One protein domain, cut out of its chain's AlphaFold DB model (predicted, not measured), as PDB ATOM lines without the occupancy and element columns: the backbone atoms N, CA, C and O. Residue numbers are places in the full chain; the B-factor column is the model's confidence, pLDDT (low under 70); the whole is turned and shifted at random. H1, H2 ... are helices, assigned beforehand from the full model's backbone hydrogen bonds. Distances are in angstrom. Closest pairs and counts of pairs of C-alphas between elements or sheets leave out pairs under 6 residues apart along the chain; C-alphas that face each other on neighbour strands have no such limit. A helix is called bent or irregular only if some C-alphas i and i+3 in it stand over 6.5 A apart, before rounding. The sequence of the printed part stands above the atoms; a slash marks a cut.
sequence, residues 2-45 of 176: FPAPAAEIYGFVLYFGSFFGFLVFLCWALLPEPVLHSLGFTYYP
ATOM      1  N   PHE A   2      -4.564 -21.454  -0.851       53.25
ATOM      2  CA  PHE A   2      -3.851 -20.217  -0.511       53.25
ATOM      3  C   PHE A   2      -4.612 -19.070  -1.191       53.25
ATOM      4  O   PHE A   2      -4.974 -19.223  -2.359       53.25
ATOM      5  N   PRO A   3      -4.941 -17.978  -0.485       61.84
ATOM      6  CA  PRO A   3      -5.763 -16.910  -1.040       61.84
ATOM      7  C   PRO A   3      -4.973 -16.127  -2.102       61.84
ATOM      8  O   PRO A   3      -4.036 -15.397  -1.790       61.84
ATOM      9  N   ALA A   4      -5.384 -16.276  -3.364       62.69
ATOM     10  CA  ALA A   4      -4.840 -15.591  -4.540       62.69
ATOM     11  C   ALA A   4      -4.772 -14.041  -4.476       62.69
ATOM     12  O   ALA A   4      -3.822 -13.500  -5.041       62.69
ATOM     13  N   PRO A   5      -5.661 -13.303  -3.767       63.91
ATOM     14  CA  PRO A   5      -5.661 -11.834  -3.820       63.91
ATOM     15  C   PRO A   5      -4.372 -11.175  -3.317       63.91
ATOM     16  O   PRO A   5      -4.011 -10.088  -3.753       63.91
ATOM     17  N   ALA A   6      -3.660 -11.823  -2.390       69.69
ATOM     18  CA  ALA A   6      -2.432 -11.263  -1.840       69.69
ATOM     19  C   ALA A   6      -1.244 -11.421  -2.809       69.69
ATOM     20  O   ALA A   6      -0.404 -10.530  -2.904       69.69
ATOM     21  N   ALA A   7      -1.191 -12.524  -3.566       78.06
ATOM     22  CA  ALA A   7      -0.086 -12.831  -4.476       78.06
ATOM     23  C   ALA A   7       0.054 -11.797  -5.606       78.06
ATOM     24  O   ALA A   7       1.171 -11.428  -5.963       78.06
ATOM     25  N   GLU A   8      -1.065 -11.285  -6.120       82.69
ATOM     26  CA  GLU A   8      -1.088 -10.260  -7.172       82.69
ATOM     27  C   GLU A   8      -0.480  -8.934  -6.689       82.69
ATOM     28  O   GLU A   8       0.337  -8.324  -7.381       82.69
ATOM     29  N   ILE A   9      -0.807  -8.529  -5.458       89.25
ATOM     30  CA  ILE A   9      -0.286  -7.305  -4.839       89.25
ATOM     31  C   ILE A   9       1.212  -7.448  -4.552       89.25
ATOM     32  O   ILE A   9       1.985  -6.537  -4.847       89.25
ATOM     33  N   TYR A  10       1.651  -8.597  -4.028       87.94
ATOM     34  CA  TYR A  10       3.078  -8.843  -3.802       87.94
ATOM     35  C   TYR A  10       3.870  -8.856  -5.109       87.94
ATOM     36  O   TYR A  10       4.949  -8.274  -5.151       87.94
ATOM     37  N   GLY A  11       3.334  -9.450  -6.178       90.00
ATOM     38  CA  GLY A  11       3.959  -9.424  -7.501       90.00
ATOM     39  C   GLY A  11       4.093  -8.004  -8.053       90.00
ATOM     40  O   GLY A  11       5.150  -7.641  -8.564       90.00
ATOM     41  N   PHE A  12       3.061  -7.176  -7.880       90.19
ATOM     42  CA  PHE A  12       3.085  -5.769  -8.275       90.19
ATOM     43  C   PHE A  12       4.146  -4.972  -7.501       90.19
ATOM     44  O   PHE A  12       4.985  -4.309  -8.107       90.19
ATOM     45  N   VAL A  13       4.169  -5.074  -6.170       94.00
ATOM     46  CA  VAL A  13       5.170  -4.382  -5.335       94.00
ATOM     47  C   VAL A  13       6.585  -4.880  -5.641       94.00
ATOM     48  O   VAL A  13       7.506  -4.071  -5.757       94.00
ATOM     49  N   LEU A  14       6.757  -6.192  -5.826       91.62
ATOM     50  CA  LEU A  14       8.033  -6.794  -6.203       91.62
ATOM     51  C   LEU A  14       8.502  -6.286  -7.570       91.62
ATOM     52  O   LEU A  14       9.674  -5.969  -7.706       91.62
ATOM     53  N   TYR A  15       7.609  -6.131  -8.551       92.56
ATOM     54  CA  TYR A  15       7.953  -5.586  -9.866       92.56
ATOM     55  C   TYR A  15       8.543  -4.172  -9.768       92.56
ATOM     56  O   TYR A  15       9.631  -3.930 -10.293       92.56
ATOM     57  N   PHE A  16       7.891  -3.257  -9.040       95.50
ATOM     58  CA  PHE A  16       8.430  -1.904  -8.832       95.50
ATOM     59  C   PHE A  16       9.711  -1.910  -8.002       95.50
ATOM     60  O   PHE A  16      10.653  -1.197  -8.341       95.50
ATOM     61  N   GLY A  17       9.771  -2.723  -6.945       94.88
ATOM     62  CA  GLY A  17      10.962  -2.857  -6.107       94.88
ATOM     63  C   GLY A  17      12.168  -3.374  -6.893       94.88
ATOM     64  O   GLY A  17      13.253  -2.798  -6.815       94.88
ATOM     65  N   SER A  18      11.973  -4.410  -7.710       93.75
ATOM     66  CA  SER A  18      12.998  -4.958  -8.597       93.75
ATOM     67  C   SER A  18      13.403  -3.966  -9.680       93.75
ATOM     68  O   SER A  18      14.594  -3.820  -9.932       93.75
ATOM     69  N   PHE A  19      12.454  -3.248 -10.289       93.75
ATOM     70  CA  PHE A  19      12.762  -2.240 -11.304       93.75
ATOM     71  C   PHE A  19      13.558  -1.069 -10.719       93.75
ATOM     72  O   PHE A  19      14.586  -0.684 -11.270       93.75
ATOM     73  N   PHE A  20      13.139  -0.542  -9.568       94.81
ATOM     74  CA  PHE A  20      13.851   0.532  -8.882       94.81
ATOM     75  C   PHE A  20      15.254   0.095  -8.444       94.81
ATOM     76  O   PHE A  20      16.229   0.788  -8.728       94.81
ATOM     77  N   GLY A  21      15.378  -1.082  -7.824       90.62
ATOM     78  CA  GLY A  21      16.676  -1.645  -7.450       90.62
ATOM     79  C   GLY A  21      17.583  -1.882  -8.659       90.62
ATOM     80  O   GLY A  21      18.773  -1.580  -8.603       90.62
ATOM     81  N   PHE A  22      17.021  -2.346  -9.776       89.12
ATOM     82  CA  PHE A  22      17.747  -2.524 -11.032       89.12
ATOM     83  C   PHE A  22      18.234  -1.195 -11.617       89.12
ATOM     84  O   PHE A  22      19.373  -1.122 -12.069       89.12
ATOM     85  N   LEU A  23      17.424  -0.133 -11.571       90.69
ATOM     86  CA  LEU A  23      17.846   1.199 -12.009       90.69
ATOM     87  C   LEU A  23      18.974   1.750 -11.137       90.69
ATOM     88  O   LEU A  23      19.961   2.237 -11.674       90.69
ATOM     89  N   VAL A  24      18.866   1.628  -9.811       88.06
ATOM     90  CA  VAL A  24      19.938   2.034  -8.886       88.06
ATOM     91  C   VAL A  24      21.214   1.233  -9.157       88.06
ATOM     92  O   VAL A  24      22.299   1.811  -9.201       88.06
ATOM     93  N   PHE A  25      21.089  -0.072  -9.410       85.75
ATOM     94  CA  PHE A  25      22.208  -0.924  -9.804       85.75
ATOM     95  C   PHE A  25      22.835  -0.481 -11.131       85.75
ATOM     96  O   PHE A  25      24.054  -0.386 -11.208       85.75
ATOM     97  N   LEU A  26      22.037  -0.161 -12.154       85.38
ATOM     98  CA  LEU A  26      22.532   0.344 -13.440       85.38
ATOM     99  C   LEU A  26      23.218   1.699 -13.294       85.38
ATOM    100  O   LEU A  26      24.286   1.909 -13.862       85.38
ATOM    101  N   CYS A  27      22.622   2.607 -12.520       84.94
ATOM    102  CA  CYS A  27      23.224   3.891 -12.197       84.94
ATOM    103  C   CYS A  27      24.572   3.690 -11.506       84.94
ATOM    104  O   CYS A  27      25.529   4.334 -11.894       84.94
ATOM    105  N   TRP A  28      24.690   2.774 -10.546       82.25
ATOM    106  CA  TRP A  28      25.973   2.475  -9.905       82.25
ATOM    107  C   TRP A  28      26.972   1.791 -10.857       82.25
ATOM    108  O   TRP A  28      28.139   2.162 -10.892       82.25
ATOM    109  N   ALA A  29      26.518   0.832 -11.666       83.94
ATOM    110  CA  ALA A  29      27.362   0.048 -12.565       83.94
ATOM    111  C   ALA A  29      27.920   0.860 -13.747       83.94
ATOM    112  O   ALA A  29      29.031   0.583 -14.196       83.94
ATOM    113  N   LEU A  30      27.164   1.833 -14.265       80.06
ATOM    114  CA  LEU A  30      27.536   2.630 -15.442       80.06
ATOM    115  C   LEU A  30      28.242   3.947 -15.095       80.06
ATOM    116  O   LEU A  30      28.826   4.574 -15.981       80.06
ATOM    117  N   LEU A  31      28.160   4.404 -13.845       79.38
ATOM    118  CA  LEU A  31      28.700   5.699 -13.447       79.38
ATOM    119  C   LEU A  31      30.204   5.580 -13.130       79.38
ATOM    120  O   LEU A  31      30.604   4.691 -12.382       79.38
ATOM    121  N   PRO A  32      31.057   6.447 -13.702       73.44
ATOM    122  CA  PRO A  32      32.503   6.354 -13.520       73.44
ATOM    123  C   PRO A  32      32.930   6.763 -12.096       73.44
ATOM    124  O   PRO A  32      32.331   7.659 -11.494       73.44
ATOM    125  N   GLU A  33      34.020   6.165 -11.590       70.88
ATOM    126  CA  GLU A  33      34.580   6.389 -10.239       70.88
ATOM    127  C   GLU A  33      34.611   7.851  -9.738       70.88
ATOM    128  O   GLU A  33      34.229   8.073  -8.585       70.88
ATOM    129  N   PRO A  34      35.015   8.875 -10.528       71.94
ATOM    130  CA  PRO A  34      35.067  10.255 -10.036       71.94
ATOM    131  C   PRO A  34      33.704  10.804  -9.599       71.94
ATOM    132  O   PRO A  34      33.641  11.649  -8.707       71.94
ATOM    133  N   VAL A  35      32.610  10.322 -10.195       73.19
ATOM    134  CA  VAL A  35      31.251  10.744  -9.835       73.19
ATOM    135  C   VAL A  35      30.747   9.982  -8.605       73.19
ATOM    136  O   VAL A  35      30.025  10.545  -7.790       73.19
ATOM    137  N   LEU A  36      31.167   8.728  -8.403       75.50
ATOM    138  CA  LEU A  36      30.887   8.004  -7.153       75.50
ATOM    139  C   LEU A  36      31.601   8.649  -5.960       75.50
ATOM    140  O   LEU A  36      31.028   8.757  -4.874       75.50
ATOM    141  N   HIS A  37      32.837   9.106  -6.175       74.56
ATOM    142  CA  HIS A  37      33.633   9.750  -5.136       74.56
ATOM    143  C   HIS A  37      33.026  11.095  -4.707       74.56
ATOM    144  O   HIS A  37      33.009  11.407  -3.517       74.56
ATOM    145  N   SER A  38      32.468  11.868  -5.646       74.62
ATOM    146  CA  SER A  38      31.764  13.120  -5.329       74.62
ATOM    147  C   SER A  38      30.413  12.898  -4.641       74.62
ATOM    148  O   SER A  38      29.964  13.760  -3.888       74.62
ATOM    149  N   LEU A  39      29.799  11.728  -4.837       76.62
ATOM    150  CA  LEU A  39      28.561  11.313  -4.173       76.62
ATOM    151  C   LEU A  39      28.789  10.779  -2.740       76.62
ATOM    152  O   LEU A  39      27.824  10.489  -2.037       76.62
ATOM    153  N   GLY A  40      30.049  10.674  -2.294       75.12
ATOM    154  CA  GLY A  40      30.416  10.263  -0.934       75.12
ATOM    155  C   GLY A  40      30.610   8.756  -0.736       75.12
ATOM    156  O   GLY A  40      30.769   8.307   0.398       75.12
ATOM    157  N   PHE A  41      30.635   7.958  -1.809       68.56
ATOM    158  CA  PHE A  41      30.897   6.517  -1.734       68.56
ATOM    159  C   PHE A  41      32.403   6.231  -1.840       68.56
ATOM    160  O   PHE A  41      32.923   5.961  -2.917       68.56
ATOM    161  N   THR A  42      33.122   6.310  -0.716       65.19
ATOM    162  CA  THR A  42      34.596   6.171  -0.674       65.19
ATOM    163  C   THR A  42      35.090   4.726  -0.508       65.19
ATOM    164  O   THR A  42      36.277   4.470  -0.678       65.19
ATOM    165  N   TYR A  43      34.209   3.776  -0.173       61.72
ATOM    166  CA  TYR A  43      34.550   2.361   0.020       61.72
ATOM    167  C   TYR A  43      33.503   1.464  -0.651       61.72
ATOM    168  O   TYR A  43      32.382   1.333  -0.160       61.72
ATOM    169  N   TYR A  44      33.869   0.835  -1.765       68.88
ATOM    170  CA  TYR A  44      33.099  -0.229  -2.410       68.88
ATOM    171  C   TYR A  44      34.058  -1.298  -2.956       68.88
ATOM    172  O   TYR A  44      35.221  -0.993  -3.227       68.88
ATOM    173  N   PRO A  45      33.619  -2.567  -3.058       67.44
ATOM    174  CA  PRO A  45      34.411  -3.600  -3.711       67.44
ATOM    175  C   PRO A  45      34.600  -3.252  -5.194       67.44
ATOM    176  O   PRO A  45      33.716  -2.657  -5.803       67.44
TER     177      PRO A  45
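What this domain is: This is residues 2 to 45 of the 176 residues of the protein "PIG-P domain-containing protein" of Fonticula alba (UniProt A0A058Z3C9). One long, nearly straight helix, H1, makes most of the length of a rod, and past its last residues a short helix, H2, turns off to make a corner with it. A tail without a named element, residues 39 to 45, follows H2 at that same end, while most of H1 sticks out with nothing packed on it. The printed part has 44 residues, with two named helices in the order H1, H2 and no named strand, and its class is all helix. It is extended, with a radius of gyration of the C-alphas of 16.4 A, and the C-alphas span 49 by 16 by 15 A.

How they stand to each other: Residues 2 to 27, of which 4 to 27 belong to H1, residues 4 to 30, stand free. A tight link of 2 residues joins H1 to H2, residues 33 to 38. H1 and H2 are close but not clearly touching, with 1 pair of C-alphas within 8 A. Their closest C-alphas, those of Trp 28 and Leu 36, are 7.9 A apart. The lines of the two helices are about perpendicular, at 79 degrees. In H2 every pair of O i and N i+4 is within hydrogen-bond range, and in H1 21 of 23 are.

Where its parts are: H1 begins at Ala 4, with its C-alpha at (-4.840, -15.591, -4.540), and ends at Leu 30, with its C-alpha at (27.536, 2.630, -15.442), 38.7 A from first to last C-alpha. H2 runs from Glu 33 to Ser 38, whose C-alpha is at (31.764, 13.120, -5.329), and measures 8.8 A from first to last C-alpha. Neither helix is bent or irregular.

The domain as a whole: The two C-alphas farthest apart are those of Phe 2 and Pro 34, at 50.3 A. The first and last printed C-alphas, those of Phe 2 and Pro 45, are 41.8 A apart. The printed part has no cut. The mean pLDDT of the printed part is 80.0, and it is under 70 at residues 2 to 6 and 41 to 45.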